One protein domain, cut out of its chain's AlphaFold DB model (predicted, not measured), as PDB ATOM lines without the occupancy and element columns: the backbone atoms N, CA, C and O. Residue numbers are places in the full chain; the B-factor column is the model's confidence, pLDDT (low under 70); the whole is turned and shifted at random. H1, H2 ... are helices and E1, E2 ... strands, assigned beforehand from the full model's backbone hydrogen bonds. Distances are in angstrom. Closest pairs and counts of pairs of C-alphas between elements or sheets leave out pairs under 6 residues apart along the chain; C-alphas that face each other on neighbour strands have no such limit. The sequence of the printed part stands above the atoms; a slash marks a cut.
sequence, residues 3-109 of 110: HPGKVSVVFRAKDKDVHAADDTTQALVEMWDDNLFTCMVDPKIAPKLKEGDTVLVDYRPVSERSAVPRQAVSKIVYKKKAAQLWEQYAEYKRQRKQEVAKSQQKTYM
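Overview. This is residues 3 to 109 of the 110 residues of an uncharacterized protein of Nanoarchaeota archaeon (UniProt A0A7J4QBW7). A small closed barrel of the strands E1, E2, E3, E7 and E4 makes the core of the body, and the long helix H1 begins on the outside of the barrel and runs out past it as an arm; residues 94 to 109, of which 94 to 107 belong to H1, stand free. Beyond the barrel, E4 runs on into E5 and E6 runs on into E7, with E5 and E6 paired as a small hairpin that reaches away from the ring. In the mixed ring E3 and E7 are the one parallel pair, and the pairing of E3 is staggered: it pairs with E2 over its residues 36 to 40 and with E7 over its residues 40 to 41. The printed part has 107 residues, with seven named strands and then one named helix, in the order E1 E2 E3 E4 E5 E6 E7 H1, a mixed class of helices and strands. The whole is loose and elongated, with a radius of gyration of the C-alphas of 17.2 A and spans of 59 by 37 by 25 A.

Along the chain. E1, residues 3 to 12, begins at C-alpha 3 (-38.324, 20.467, -43.955), is 22.2 A long and bends by 78 degrees at residue 8. E2 is residues 25 to 31, 18.1 A, and E3 residues 36 to 41, 15.0 A. E4, residues 54 to 58, is 13.5 A; E5 is residues 61 to 63, 5.4 A, and E6 residues 66 to 69, 8.1 A. E7, residues 72 to 77, is 14.5 A. H1, residues 79 to 107, is 43.2 A and ends at C-alpha 107 (-29.996, 16.585, -13.147).

Arrangement. E1, E2 and E3 form a meander, each the antiparallel neighbour of the one before, and with E4 a Greek key, E4 being the antiparallel neighbour of E1. N 6 and O 30 of E1 and E2 are 2.8 A apart, and N 29 and O 37 of E2 and E3 2.8 A, both within hydrogen-bond range. E3 is parallel to E7, with N 73 and O 40 at 2.8 A. E7 and E4 are antiparallel, with N 58 and O 72 at 2.8 A, and N 5 and O 55 of E1 and E4 are 3.0 A apart. E5 and E6 form an antiparallel hairpin, with N 62 and O 68 at 3.0 A; E5 is apart from H1. H1 is on the barrel, outside it; its closest C-alphas to E4 are Thr 54 and Ala 82, 5.8 A. In H1 every O i to N i+4 pair is within hydrogen-bond range.

Size, cuts and confidence. The C-alphas of Lys 14 and Met 109, the two farthest apart, are 59.8 A from each other. The printed part has no cut. The links E1 to E2 and E3 to E4 are long, 12 residues each. Mean pLDDT of the printed part is 93.7, and residues 105 to 109 are under 70.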
ATOM      1  N   HIS A   3     -38.418  21.651 -44.797       95.06
ATOM      2  CA  HIS A   3     -38.324  20.467 -43.955       95.06
ATOM      3  C   HIS A   3     -38.171  19.226 -44.838       95.06
ATOM      4  O   HIS A   3     -38.974  19.044 -45.760       95.06
ATOM      5  N   PRO A   4     -37.120  18.415 -44.646       97.06
ATOM      6  CA  PRO A   4     -36.892  17.241 -45.469       97.06
ATOM      7  C   PRO A   4     -37.805  16.094 -45.053       97.06
ATOM      8  O   PRO A   4     -38.076  15.882 -43.868       97.06
ATOM      9  N   GLY A   5     -38.227  15.326 -46.047       97.44
ATOM     10  CA  GLY A   5     -39.044  14.145 -45.840       97.44
ATOM     11  C   GLY A   5     -38.834  13.109 -46.933       97.44
ATOM     12  O   GLY A   5     -38.195  13.378 -47.955       97.44
ATOM     13  N   LYS A   6     -39.366  11.917 -46.704       98.06
ATOM     14  CA  LYS A   6     -39.409  10.819 -47.658       98.06
ATOM     15  C   LYS A   6     -40.863  10.504 -47.977       98.06
ATOM     16  O   LYS A   6     -41.694  10.432 -47.080       98.06
ATOM     17  N   VAL A   7     -41.178  10.377 -49.258       98.50
ATOM     18  CA  VAL A   7     -42.544  10.105 -49.713       98.50
ATOM     19  C   VAL A   7     -42.881   8.648 -49.441       98.50
ATOM     20  O   VAL A   7     -42.198   7.759 -49.952       98.50
ATOM     21  N   SER A   8     -43.947   8.417 -48.685       98.25
ATOM     22  CA  SER A   8     -44.451   7.075 -48.385       98.25
ATOM     23  C   SER A   8     -45.562   6.678 -49.350       98.25
ATOM     24  O   SER A   8     -45.553   5.559 -49.843       98.25
ATOM     25  N   VAL A   9     -46.485   7.599 -49.655       98.44
ATOM     26  CA  VAL A   9     -47.622   7.377 -50.567       98.44
ATOM     27  C   VAL A   9     -47.896   8.652 -51.363       98.44
ATOM     28  O   VAL A   9     -47.764   9.754 -50.826       98.44
ATOM     29  N   VAL A  10     -48.294   8.522 -52.631       98.50
ATOM     30  CA  VAL A  10     -48.758   9.646 -53.462       98.50
ATOM     31  C   VAL A  10     -50.226   9.443 -53.818       98.50
ATOM     32  O   VAL A  10     -50.587   8.378 -54.302       98.50
ATOM     33  N   PHE A  11     -51.044  10.474 -53.620       98.31
ATOM     34  CA  PHE A  11     -52.472  10.479 -53.929       98.31
ATOM     35  C   PHE A  11     -52.735  11.402 -55.113       98.31
ATOM     36  O   PHE A  11     -52.509  12.614 -55.025       98.31
ATOM     37  N   ARG A  12     -53.212  10.846 -56.225       97.81
ATOM     38  CA  ARG A  12     -53.627  11.606 -57.407       97.81
ATOM     39  C   ARG A  12     -55.106  11.404 -57.662       97.81
ATOM     40  O   ARG A  12     -55.615  10.298 -57.541       97.81
ATOM     41  N   ALA A  13     -55.755  12.435 -58.189       96.50
ATOM     42  CA  ALA A  13     -57.151  12.366 -58.617       96.50
ATOM     43  C   ALA A  13     -57.455  11.276 -59.664       96.50
ATOM     44  O   ALA A  13     -58.604  10.885 -59.837       96.50
ATOM     45  N   LYS A  14     -56.434  10.803 -60.392       95.06
ATOM     46  CA  LYS A  14     -56.562   9.757 -61.418       95.06
ATOM     47  C   LYS A  14     -56.278   8.348 -60.896       95.06
ATOM     48  O   LYS A  14     -56.382   7.398 -61.671       95.06
ATOM     49  N   ASP A  15     -55.868   8.205 -59.638       97.06
ATOM     50  CA  ASP A  15     -55.587   6.894 -59.067       97.06
ATOM     51  C   ASP A  15     -56.908   6.149 -58.835       97.06
ATOM     52  O   ASP A  15     -57.881   6.713 -58.344       97.06
ATOM     53  N   LYS A  16     -56.944   4.860 -59.190       96.62
ATOM     54  CA  LYS A  16     -58.164   4.030 -59.153       96.62
ATOM     55  C   LYS A  16     -58.834   3.956 -57.770       96.62
ATOM     56  O   LYS A  16     -60.040   3.755 -57.697       96.62
ATOM     57  N   ASP A  17     -58.048   4.123 -56.707       96.31
ATOM     58  CA  ASP A  17     -58.476   4.009 -55.310       96.31
ATOM     59  C   ASP A  17     -58.635   5.394 -54.643       96.31
ATOM     60  O   ASP A  17     -58.711   5.495 -53.420       96.31
ATOM     61  N   VAL A  18     -58.671   6.474 -55.434       97.44
ATOM     62  CA  VAL A  18     -58.808   7.856 -54.956       97.44
ATOM     63  C   VAL A  18     -60.045   8.499 -55.582       97.44
ATOM     64  O   VAL A  18     -60.129   8.684 -56.793       97.44
ATOM     65  N   HIS A  19     -61.005   8.893 -54.741       97.50
ATOM     66  CA  HIS A  19     -62.129   9.737 -55.147       97.50
ATOM     67  C   HIS A  19     -61.838  11.187 -54.746       97.50
ATOM     68  O   HIS A  19     -61.894  11.526 -53.564       97.50
ATOM     69  N   ALA A  20     -61.467  12.026 -55.714       96.81
ATOM     70  CA  ALA A  20     -60.981  13.382 -55.460       96.81
ATOM     71  C   ALA A  20     -62.029  14.464 -55.760       96.81
ATOM     72  O   ALA A  20     -62.832  14.332 -56.682       96.81
ATOM     73  N   ALA A  21     -61.983  15.556 -54.989       97.31
ATOM     74  CA  ALA A  21     -62.803  16.752 -55.214       97.31
ATOM     75  C   ALA A  21     -62.200  17.706 -56.265       97.31
ATOM     76  O   ALA A  21     -62.915  18.528 -56.833       97.31
ATOM     77  N   ASP A  22     -60.894  17.600 -56.510       96.69
ATOM     78  CA  ASP A  22     -60.141  18.382 -57.486       96.69
ATOM     79  C   ASP A  22     -59.025  17.529 -58.121       96.69
ATOM     80  O   ASP A  22     -58.909  16.331 -57.865       96.69
ATOM     81  N   ASP A  23     -58.227  18.132 -58.995       96.44
ATOM     82  CA  ASP A  23     -57.124  17.509 -59.730       96.44
ATOM     83  C   ASP A  23     -55.753  17.684 -59.054       96.44
ATOM     84  O   ASP A  23     -54.707  17.386 -59.648       96.44
ATOM     85  N   THR A  24     -55.731  18.143 -57.801       97.06
ATOM     86  CA  THR A  24     -54.488  18.331 -57.058       97.06
ATOM     87  C   THR A  24     -53.881  16.995 -56.621       97.06
ATOM     88  O   THR A  24     -54.511  15.939 -56.631       97.06
ATOM     89  N   THR A  25     -52.585  17.019 -56.305       98.31
ATOM     90  CA  THR A  25     -51.856  15.848 -55.806       98.31
ATOM     91  C   THR A  25     -51.442  16.096 -54.367       98.31
ATOM     92  O   THR A  25     -50.891  17.154 -54.050       98.31
ATOM     93  N   GLN A  26     -51.647  15.098 -53.516       98.31
ATOM     94  CA  GLN A  26     -51.124  15.063 -52.156       98.31
ATOM     95  C   GLN A  26     -50.095  13.943 -52.020       98.31
ATOM     96  O   GLN A  26     -50.066  12.992 -52.800       98.31
ATOM     97  N   ALA A  27     -49.238  14.044 -51.015       98.56
ATOM     98  CA  ALA A  27     -48.323  12.977 -50.649       98.56
ATOM     99  C   ALA A  27     -48.279  12.822 -49.132       98.56
ATOM    100  O   ALA A  27     -48.199  13.820 -48.416       98.56
ATOM    101  N   LEU A  28     -48.303  11.576 -48.664       98.50
ATOM    102  CA  LEU A  28     -47.929  11.242 -47.297       98.50
ATOM    103  C   LEU A  28     -46.403  11.227 -47.216       98.50
ATOM    104  O   LEU A  28     -45.742  10.535 -47.995       98.50
ATOM    105  N   VAL A  29     -45.857  12.007 -46.292       98.38
ATOM    106  CA  VAL A  29     -44.421  12.226 -46.149       98.38
ATOM    107  C   VAL A  29     -43.984  11.900 -44.724       98.38
ATOM    108  O   VAL A  29     -44.457  12.502 -43.758       98.38
ATOM    109  N   GLU A  30     -43.036  10.973 -44.622       97.56
ATOM    110  CA  GLU A  30     -42.241  10.702 -43.427       97.56
ATOM    111  C   GLU A  30     -41.161  11.768 -43.284       97.56
ATOM    112  O   GLU A  30     -40.215  11.842 -44.072       97.56
ATOM    113  N   MET A  31     -41.291  12.618 -42.276       96.44
ATOM    114  CA  MET A  31     -40.321  13.667 -42.000       96.44
ATOM    115  C   MET A  31     -39.121  13.109 -41.237       96.44
ATOM    116  O   MET A  31     -39.207  12.120 -40.508       96.44
ATOM    117  N   TRP A  32     -37.974  13.776 -41.359       94.81
ATOM    118  CA  TRP A  32     -36.747  13.366 -40.662       94.81
ATOM    119  C   TRP A  32     -36.886  13.316 -39.124       94.81
ATOM    120  O   TRP A  32     -36.146  12.602 -38.440       94.81
ATOM    121  N   ASP A  33     -37.825  14.081 -38.568       93.25
ATOM    122  CA  ASP A  33     -38.082  14.235 -37.137       93.25
ATOM    123  C   ASP A  33     -39.175  13.292 -36.601       93.25
ATOM    124  O   ASP A  33     -39.706  13.538 -35.526       93.25
ATOM    125  N   ASP A  34     -39.450  12.189 -37.309       92.25
ATOM    126  CA  ASP A  34     -40.476  11.172 -36.991       92.25
ATOM    127  C   ASP A  34     -41.930  11.645 -37.143       92.25
ATOM    128  O   ASP A  34     -42.853  10.890 -36.838       92.25
ATOM    129  N   ASN A  35     -42.167  12.860 -37.641       95.25
ATOM    130  CA  ASN A  35     -43.521  13.293 -37.968       95.25
ATOM    131  C   ASN A  35     -44.004  12.686 -39.290       95.25
ATOM    132  O   ASN A  35     -43.232  12.487 -40.228       95.25
ATOM    133  N   LEU A  36     -45.315  12.474 -39.386       96.88
ATOM    134  CA  LEU A  36     -46.012  12.107 -40.615       96.88
ATOM    135  C   LEU A  36     -46.939  13.248 -41.017       96.88
ATOM    136  O   LEU A  36     -47.794  13.655 -40.230       96.88
ATOM    137  N   PHE A  37     -46.796  13.746 -42.244       96.81
ATOM    138  CA  PHE A  37     -47.683  14.775 -42.779       96.81
ATOM    139  C   PHE A  37     -48.197  14.401 -44.161       96.81
ATOM    140  O   PHE A  37     -47.438  13.955 -45.018       96.81
ATOM    141  N   THR A  38     -49.481  14.658 -44.396       97.62
ATOM    142  CA  THR A  38     -50.030  14.714 -45.749       97.62
ATOM    143  C   THR A  38     -49.888  16.141 -46.253       97.62
ATOM    144  O   THR A  38     -50.461  17.068 -45.683       97.62
ATOM    145  N   CYS A  39     -49.096  16.331 -47.302       97.38
ATOM    146  CA  CYS A  39     -48.789  17.643 -47.856       97.38
ATOM    147  C   CYS A  39     -49.319  17.769 -49.281       97.38
ATOM    148  O   CYS A  39     -49.305  16.804 -50.049       97.38
ATOM    149  N   MET A  40     -49.705  18.987 -49.661       97.31
ATOM    150  CA  MET A  40     -49.948  19.321 -51.064       97.31
ATOM    151  C   MET A  40     -48.655  19.172 -51.863       97.31
ATOM    152  O   MET A  40     -47.571  19.457 -51.356       97.31
ATOM    153  N   VAL A  41     -48.745  18.776 -53.126       98.25
ATOM    154  CA  VAL A  41     -47.590  18.692 -54.025       98.25
ATOM    155  C   VAL A  41     -47.660  19.822 -55.040       98.25
ATOM    156  O   VAL A  41     -48.708  20.062 -55.637       98.25
ATOM    157  N   ASP A  42     -46.541  20.520 -55.256       97.69
ATOM    158  CA  ASP A  42     -46.481  21.548 -56.292       97.69
ATOM    159  C   ASP A  42     -46.816  20.934 -57.673       97.69
ATOM    160  O   ASP A  42     -46.203  19.929 -58.067       97.69
ATOM    161  N   PRO A  43     -47.755  21.521 -58.442       96.94
ATOM    162  CA  PRO A  43     -48.204  20.950 -59.712       96.94
ATOM    163  C   PRO A  43     -47.073  20.702 -60.716       96.94
ATOM    164  O   PRO A  43     -47.151  19.780 -61.527       96.94
ATOM    165  N   LYS A  44     -45.983  21.482 -60.657       97.81
ATOM    166  CA  LYS A  44     -44.848  21.347 -61.585       97.81
ATOM    167  C   LYS A  44     -44.022  20.085 -61.342       97.81
ATOM    168  O   LYS A  44     -43.274  19.672 -62.231       97.81
ATOM    169  N   ILE A  45     -44.123  19.484 -60.156       98.06
ATOM    170  CA  ILE A  45     -43.384  18.265 -59.796       98.06
ATOM    171  C   ILE A  45     -44.294  17.053 -59.582       98.06
ATOM    172  O   ILE A  45     -43.801  15.931 -59.669       98.06
ATOM    173  N   ALA A  46     -45.597  17.253 -59.360       97.88
ATOM    174  CA  ALA A  46     -46.579  16.187 -59.139       97.88
ATOM    175  C   ALA A  46     -46.515  15.020 -60.157       97.88
ATOM    176  O   ALA A  46     -46.530  13.860 -59.728       97.88
ATOM    177  N   PRO A  47     -46.335  15.256 -61.477       97.56
ATOM    178  CA  PRO A  47     -46.209  14.164 -62.448       97.56
ATOM    179  C   PRO A  47     -44.954  13.296 -62.277       97.56
ATOM    180  O   PRO A  47     -44.902  12.190 -62.802       97.56
ATOM    181  N   LYS A  48     -43.923  13.803 -61.590       98.19
ATOM    182  CA  LYS A  48     -42.626  13.129 -61.412       98.19
ATOM    183  C   LYS A  48     -42.447  12.520 -60.025       98.19
ATOM    184  O   LYS A  48     -41.548  11.702 -59.858       98.19
ATOM    185  N   LEU A  49     -43.257  12.944 -59.055       98.44
ATOM    186  CA  LEU A  49     -43.177  12.475 -57.678       98.44
ATOM    187  C   LEU A  49     -43.532  10.989 -57.593       98.44
ATOM    188  O   LEU A  49     -44.529  10.553 -58.166       98.44
ATOM    189  N   LYS A  50     -42.762  10.213 -56.842       98.25
ATOM    190  CA  LYS A  50     -43.057   8.798 -56.591       98.25
ATOM    191  C   LYS A  50     -42.734   8.412 -55.157       98.25
ATOM    192  O   LYS A  50     -42.005   9.110 -54.456       98.25
ATOM    193  N   GLU A  51     -43.272   7.275 -54.744       98.38
ATOM    194  CA  GLU A  51     -42.933   6.657 -53.467       98.38
ATOM    195  C   GLU A  51     -41.423   6.405 -53.365       98.38
ATOM    196  O   GLU A  51     -40.746   6.070 -54.343       98.38
ATOM    197  N   GLY A  52     -40.884   6.622 -52.169       97.81
ATOM    198  CA  GLY A  52     -39.461   6.516 -51.871       97.81
ATOM    199  C   GLY A  52     -38.625   7.747 -52.227       97.81
ATOM    200  O   GLY A  52     -37.466   7.807 -51.805       97.81
ATOM    201  N   ASP A  53     -39.173   8.732 -52.946       98.44
ATOM    202  CA  ASP A  53     -38.461   9.977 -53.237       98.44
ATOM    203  C   ASP A  53     -38.144  10.754 -51.952       98.44
ATOM    204  O   ASP A  53     -38.965  10.879 -51.041       98.44
ATOM    205  N   THR A  54     -36.950  11.344 -51.902       98.44
ATOM    206  CA  THR A  54     -36.594  12.340 -50.887       98.44
ATOM    207  C   THR A  54     -37.021  13.720 -51.365       98.44
ATOM    208  O   THR A  54     -36.730  14.115 -52.496       98.44
ATOM    209  N   VAL A  55     -37.678  14.486 -50.500       98.38
ATOM    210  CA  VAL A  55     -38.289  15.766 -50.855       98.38
ATOM    211  C   VAL A  55     -37.992  16.871 -49.850       98.38
ATOM    212  O   VAL A  55     -37.566  16.618 -48.724       98.38
ATOM    213  N   LEU A  56     -38.241  18.113 -50.269       98.06
ATOM    214  CA  LEU A  56     -38.306  19.274 -49.382       98.06
ATOM    215  C   LEU A  56     -39.725  19.840 -49.352       98.06
ATOM    216  O   LEU A  56     -40.271  20.246 -50.387       98.06
ATOM    217  N   VAL A  57     -40.280  19.928 -48.148       97.88
ATOM    218  CA  VAL A  57     -41.574  20.549 -47.872       97.88
ATOM    219  C   VAL A  57     -41.361  22.016 -47.508       97.88
ATOM    220  O   VAL A  57     -40.541  22.345 -46.652       97.88
ATOM    221  N   ASP A  58     -42.074  22.912 -48.182       96.38
ATOM    222  CA  ASP A  58     -42.032  24.351 -47.950       96.38
ATOM    223  C   ASP A  58     -42.936  24.739 -46.776       96.38
ATOM    224  O   ASP A  58     -44.162  24.686 -46.869       96.38
ATOM    225  N   TYR A  59     -42.315  25.159 -45.677       93.06
ATOM    226  CA  TYR A  59     -42.972  25.688 -44.480       93.06
ATOM    227  C   TYR A  59     -42.899  27.215 -44.420       93.06
ATOM    228  O   TYR A  59     -43.088  27.812 -43.361       93.06
ATOM    229  N   ARG A  60     -42.554  27.897 -45.518       92.06
ATOM    230  CA  ARG A  60     -42.674  29.356 -45.553       92.06
ATOM    231  C   ARG A  60     -44.145  29.756 -45.420       92.06
ATOM    232  O   ARG A  60     -45.018  29.004 -45.867       92.06
ATOM    233  N   PRO A  61     -44.416  30.926 -44.827       91.19
ATOM    234  CA  PRO A  61     -45.782  31.376 -44.673       91.19
ATOM    235  C   PRO A  61     -46.445  31.629 -46.030       91.19
ATOM    236  O   PRO A  61     -45.775  31.968 -47.012       91.19
ATOM    237  N   VAL A  62     -47.763  31.444 -46.099       89.38
ATOM    238  CA  VAL A  62     -48.534  31.641 -47.341       89.38
ATOM    239  C   VAL A  62     -48.517  33.095 -47.826       89.38
ATOM    240  O   VAL A  62     -48.634  33.336 -49.026       89.38
ATOM    241  N   SER A  63     -48.332  34.053 -46.915       90.19
ATOM    242  CA  SER A  63     -48.130  35.474 -47.202       90.19
ATOM    243  C   SER A  63     -47.388  36.148 -46.046       90.19
ATOM    244  O   SER A  63     -47.328  35.605 -44.947       90.19
ATOM    245  N   GLU A  64     -46.875  37.362 -46.250       88.06
ATOM    246  CA  GLU A  64     -46.216  38.143 -45.184       88.06
ATOM    247  C   GLU A  64     -47.143  38.473 -44.001       88.06
ATOM    248  O   GLU A  64     -46.672  38.797 -42.915       88.06
ATOM    249  N   ARG A  65     -48.466  38.380 -44.197       91.00
ATOM    250  CA  ARG A  65     -49.484  38.705 -43.187       91.00
ATOM    251  C   ARG A  65     -50.040  37.484 -42.453       91.00
ATOM    252  O   ARG A  65     -50.865  37.649 -41.561       91.00
ATOM    253  N   SER A  66     -49.645  36.273 -42.836       88.12
ATOM    254  CA  SER A  66     -50.141  35.033 -42.237       88.12
ATOM    255  C   SER A  66     -48.972  34.197 -41.758       88.12
ATOM    256  O   SER A  66     -48.056  33.951 -42.527       88.12
ATOM    257  N   ALA A  67     -49.019  33.712 -40.518       87.94
ATOM    258  CA  ALA A  67     -48.030  32.764 -40.006       87.94
ATOM    259  C   ALA A  67     -48.286  31.318 -40.477       87.94
ATOM    260  O   ALA A  67     -47.479  30.433 -40.203       87.94
ATOM    261  N   VAL A  68     -49.402  31.066 -41.176       88.56
ATOM    262  CA  VAL A  68     -49.778  29.718 -41.613       88.56
ATOM    263  C   VAL A  68     -48.789  29.236 -42.681       88.56
ATOM    264  O   VAL A  68     -48.634  29.902 -43.713       88.56
ATOM    265  N   PRO A  69     -48.104  28.101 -42.460       88.31
ATOM    266  CA  PRO A  69     -47.154  27.563 -43.420       88.31
ATOM    267  C   PRO A  69     -47.870  27.010 -44.653       88.31
ATOM    268  O   PRO A  69     -48.963  26.459 -44.563       88.31
ATOM    269  N   ARG A  70     -47.213  27.103 -45.813       89.00
ATOM    270  CA  ARG A  70     -47.719  26.544 -47.074       89.00
ATOM    271  C   ARG A  70     -47.875  25.018 -47.033       89.00
ATOM    272  O   ARG A  70     -48.788  24.501 -47.662       89.00
ATOM    273  N   GLN A  71     -46.959  24.321 -46.355       91.62
ATOM    274  CA  GLN A  71     -46.905  22.856 -46.237       91.62
ATOM    275  C   GLN A  71     -47.042  22.133 -47.585       91.62
ATOM    276  O   GLN A  71     -47.853  21.222 -47.752       91.62
ATOM    277  N   ALA A  72     -46.229  22.549 -48.560       96.81
ATOM    278  CA  ALA A  72     -46.239  21.964 -49.899       96.81
ATOM    279  C   ALA A  72     -44.899  21.317 -50.262       96.81
ATOM    280  O   ALA A  72     -43.837  21.919 -50.088       96.81
ATOM    281  N   VAL A  73     -44.940  20.115 -50.830       98.31
ATOM    282  CA  VAL A  73     -43.783  19.469 -51.450       98.31
ATOM    283  C   VAL A  73     -43.359  20.314 -52.648       98.31
ATOM    284  O   VAL A  73     -44.101  20.451 -53.616       98.31
ATOM    285  N   SER A  74     -42.164  20.901 -52.570       97.69
ATOM    286  CA  SER A  74     -41.692  21.901 -53.543       97.69
ATOM    287  C   SER A  74     -40.507  21.423 -54.377       97.69
ATOM    288  O   SER A  74     -40.225  21.980 -55.439       97.69
ATOM    289  N   LYS A  75     -39.786  20.396 -53.910       98.12
ATOM    290  CA  LYS A  75     -38.619  19.836 -54.599       98.12
ATOM    291  C   LYS A  75     -38.512  18.339 -54.364       98.12
ATOM    292  O   LYS A  75     -38.679  17.885 -53.235       98.12
ATOM    293  N   ILE A  76     -38.117  17.629 -55.416       98.56
ATOM    294  CA  ILE A  76     -37.635  16.248 -55.353       98.56
ATOM    295  C   ILE A  76     -36.109  16.288 -55.418       98.56
ATOM    296  O   ILE A  76     -35.532  16.929 -56.302       98.56
ATOM    297  N   VAL A  77     -35.451  15.643 -54.463       98.44
ATOM    298  CA  VAL A  77     -33.996  15.566 -54.360       98.44
ATOM    299  C   VAL A  77     -33.568  14.161 -54.762       98.44
ATOM    300  O   VAL A  77     -34.120  13.176 -54.290       98.44
ATOM    301  N   TYR A  78     -32.559  14.062 -55.627       97.31
ATOM    302  CA  TYR A  78     -32.154  12.787 -56.215       97.31
ATOM    303  C   TYR A  78     -30.724  12.380 -55.854       97.31
ATOM    304  O   TYR A  78     -29.844  13.220 -55.617       97.31
ATOM    305  N   LYS A  79     -30.477  11.066 -55.942       96.44
ATOM    306  CA  LYS A  79     -29.146  10.436 -55.943       96.44
ATOM    307  C   LYS A  79     -28.312  10.866 -54.727       96.44
ATOM    308  O   LYS A  79     -28.811  10.926 -53.608       96.44
ATOM    309  N   LYS A  80     -27.036  11.200 -54.952       97.56
ATOM    310  CA  LYS A  80     -26.072  11.597 -53.921       97.56
ATOM    311  C   LYS A  80     -26.593  12.717 -53.016       97.56
ATOM    312  O   LYS A  80     -26.385  12.644 -51.813       97.56
ATOM    313  N   LYS A  81     -27.302  13.714 -53.564       98.19
ATOM    314  CA  LYS A  81     -27.844  14.819 -52.754       98.19
ATOM    315  C   LYS A  81     -28.961  14.363 -51.817       98.19
ATOM    316  O   LYS A  81     -29.050  14.886 -50.717       98.19
ATOM    317  N   ALA A  82     -29.780  13.396 -52.232       97.81
ATOM    318  CA  ALA A  82     -30.836  12.834 -51.390       97.81
ATOM    319  C   ALA A  82     -30.242  12.075 -50.200       97.81
ATOM    320  O   ALA A  82     -30.601  12.341 -49.057       97.81
ATOM    321  N   ALA A  83     -29.264  11.204 -50.474       96.44
ATOM    322  CA  ALA A  83     -28.553  10.456 -49.441       96.44
ATOM    323  C   ALA A  83     -27.834  11.390 -48.454       96.44
ATOM    324  O   ALA A  83     -27.965  11.226 -47.247       96.44
ATOM    325  N   GLN A  84     -27.132  12.407 -48.963       97.94
ATOM    326  CA  GLN A  84     -26.456  13.404 -48.128       97.94
ATOM    327  C   GLN A  84     -27.431  14.187 -47.248       97.94
ATOM    328  O   GLN A  84     -27.170  14.356 -46.063       97.94
ATOM    329  N   LEU A  85     -28.548  14.648 -47.819       96.94
ATOM    330  CA  LEU A  85     -29.574  15.371 -47.077       96.94
ATOM    331  C   LEU A  85     -30.122  14.511 -45.934       96.94
ATOM    332  O   LEU A  85     -30.158  14.960 -44.794       96.94
ATOM    333  N   TRP A  86     -30.518  13.273 -46.230       93.56
ATOM    334  CA  TRP A  86     -31.106  12.388 -45.230       93.56
ATOM    335  C   TRP A  86     -30.120  12.043 -44.111       93.56
ATOM    336  O   TRP A  86     -30.468  12.132 -42.935       93.56
ATOM    337  N   GLU A  87     -28.870  11.730 -44.465       95.25
ATOM    338  CA  GLU A  87     -27.830  11.394 -43.490       95.25
ATOM    339  C   GLU A  87     -27.510  12.569 -42.558       95.25
ATOM    340  O   GLU A  87     -27.394  12.379 -41.350       95.25
ATOM    341  N   GLN A  88     -27.429  13.797 -43.084       96.81
ATOM    342  CA  GLN A  88     -27.160  14.984 -42.265       96.81
ATOM    343  C   GLN A  88     -28.231  15.207 -41.192       96.81
ATOM    344  O   GLN A  88     -27.904  15.477 -40.036       96.81
ATOM    345  N   TYR A  89     -29.507  15.070 -41.551       94.94
ATOM    346  CA  TYR A  89     -30.598  15.224 -40.588       94.94
ATOM    347  C   TYR A  89     -30.691  14.045 -39.612       94.94
ATOM    348  O   TYR A  89     -30.966  14.252 -38.427       94.94
ATOM    349  N   ALA A  90     -30.409  12.822 -40.071       91.88
ATOM    350  CA  ALA A  90     -30.329  11.655 -39.201       91.88
ATOM    351  C   ALA A  90     -29.213  11.811 -38.153       91.88
ATOM    352  O   ALA A  90     -29.446  11.562 -36.969       91.88
ATOM    353  N   GLU A  91     -28.032  12.280 -38.558       95.31
ATOM    354  CA  GLU A  91     -26.911  12.537 -37.651       95.31
ATOM    355  C   GLU A  91     -27.234  13.643 -36.643       95.31
ATOM    356  O   GLU A  91     -27.069  13.439 -35.439       95.31
ATOM    357  N   TYR A  92     -27.795  14.768 -37.097       94.31
ATOM    358  CA  TYR A  92     -28.225  15.847 -36.204       94.31
ATOM    359  C   TYR A  92     -29.193  15.345 -35.121       94.31
ATOM    360  O   TYR A  92     -29.049  15.647 -33.935       94.31
ATOM    361  N   LYS A  93     -30.159  14.506 -35.504       92.25
ATOM    362  CA  LYS A  93     -31.106  13.891 -34.571       92.25
ATOM    363  C   LYS A  93     -30.432  12.953 -33.569       92.25
ATOM    364  O   LYS A  93     -30.793  12.970 -32.390       92.25
ATOM    365  N   ARG A  94     -29.468  12.135 -34.014       92.88
ATOM    366  CA  ARG A  94     -28.692  11.237 -33.137       92.88
ATOM    367  C   ARG A  94     -27.917  12.033 -32.089       92.88
ATOM    368  O   ARG A  94     -28.024  11.715 -30.906       92.88
ATOM    369  N   GLN A  95     -27.218  13.087 -32.506       93.25
ATOM    370  CA  GLN A  95     -26.453  13.961 -31.610       93.25
ATOM    371  C   GLN A  95     -27.357  14.608 -30.555       93.25
ATOM    372  O   GLN A  95     -27.091  14.498 -29.358       93.25
ATOM    373  N   ARG A  96     -28.502  15.164 -30.970       91.12
ATOM    374  CA  ARG A  96     -29.465  15.765 -30.034       91.12
ATOM    375  C   ARG A  96     -30.014  14.782 -29.006       91.12
ATOM    376  O   ARG A  96     -30.164  15.146 -27.842       91.12
ATOM    377  N   LYS A  97     -30.305  13.537 -29.399       89.75
ATOM    378  CA  LYS A  97     -30.747  12.502 -28.446       89.75
ATOM    379  C   LYS A  97     -29.670  12.207 -27.395       89.75
ATOM    380  O   LYS A  97     -29.996  12.065 -26.219       89.75
ATOM    381  N   GLN A  98     -28.398  12.157 -27.795       90.62
ATOM    382  CA  GLN A  98     -27.282  11.930 -26.870       90.62
ATOM    383  C   GLN A  98     -27.076  13.101 -25.899       90.62
ATOM    384  O   GLN A  98     -26.806  12.877 -24.720       90.62
ATOM    385  N   GLU A  99     -27.212  14.343 -26.365       89.75
ATOM    386  CA  GLU A  99     -27.106  15.539 -25.518       89.75
ATOM    387  C   GLU A  99     -28.200  15.583 -24.447       89.75
ATOM    388  O   GLU A  99     -27.902  15.814 -23.275       89.75
ATOM    389  N   VAL A 100     -29.448  15.295 -24.831       88.75
ATOM    390  CA  VAL A 100     -30.586  15.237 -23.899       88.75
ATOM    391  C   VAL A 100     -30.403  14.125 -22.863       88.75
ATOM    392  O   VAL A 100     -30.650  14.342 -21.679       88.75
ATOM    393  N   ALA A 101     -29.916  12.948 -23.266       87.19
ATOM    394  CA  ALA A 101     -29.648  11.859 -22.325       87.19
ATOM    395  C   ALA A 101     -28.578  12.241 -21.282       87.19
ATOM    396  O   ALA A 101     -28.729  11.952 -20.093       87.19
ATOM    397  N   LYS A 102     -27.516  12.941 -21.705       86.88
ATOM    398  CA  LYS A 102     -26.444  13.414 -20.810       86.88
ATOM    399  C   LYS A 102     -26.914  14.506 -19.847       86.88
ATOM    400  O   LYS A 102     -26.468  14.526 -18.701       86.88
ATOM    401  N   SER A 103     -27.772  15.428 -20.290       82.06
ATOM    402  CA  SER A 103     -28.287  16.492 -19.418       82.06
ATOM    403  C   SER A 103     -29.217  15.937 -18.341       82.06
ATOM    404  O   SER A 103     -29.067  16.302 -17.179       82.06
ATOM    405  N   GLN A 104     -30.087  14.984 -18.688       73.38
ATOM    406  CA  GLN A 104     -30.959  14.307 -17.726       73.38
ATOM    407  C   GLN A 104     -30.156  13.557 -16.652       73.38
ATOM    408  O   GLN A 104     -30.448  13.706 -15.471       73.38
ATOM    409  N   GLN A 105     -29.093  12.831 -17.021       66.88
ATOM    410  CA  GLN A 105     -28.224  12.156 -16.044       66.88
ATOM    411  C   GLN A 105     -27.566  13.119 -15.043       66.88
ATOM    412  O   GLN A 105     -27.428  12.771 -13.873       66.88
ATOM    413  N   LYS A 106     -27.193  14.335 -15.467       65.50
ATOM    414  CA  LYS A 106     -26.626  15.350 -14.563       65.50
ATOM    415  C   LYS A 106     -27.657  15.926 -13.591       65.50
ATOM    416  O   LYS A 106     -27.297  16.210 -12.458       65.50
ATOM    417  N   THR A 107     -28.914  16.076 -14.007       69.31
ATOM    418  CA  THR A 107     -29.996  16.585 -13.147       69.31
ATOM    419  C   THR A 107     -30.400  15.600 -12.047       69.31
ATOM    420  O   THR A 107     -30.861  16.037 -11.004       69.31
ATOM    421  N   TYR A 108     -30.213  14.290 -12.240       59.16
ATOM    422  CA  TYR A 108     -30.514  13.280 -11.213       59.16
ATOM    423  C   TYR A 108     -29.367  13.016 -10.221       59.16
ATOM    424  O   TYR A 108     -29.576  12.309  -9.239       59.16
ATOM    425  N   MET A 109     -28.161  13.539 -10.471       56.94
ATOM    426  CA  MET A 109     -26.985  13.353  -9.603       56.94
ATOM    427  C   MET A 109     -26.559  14.619  -8.838       56.94
ATOM    428  O   MET A 109     -25.533  14.586  -8.160       56.94
TER     429      MET A 109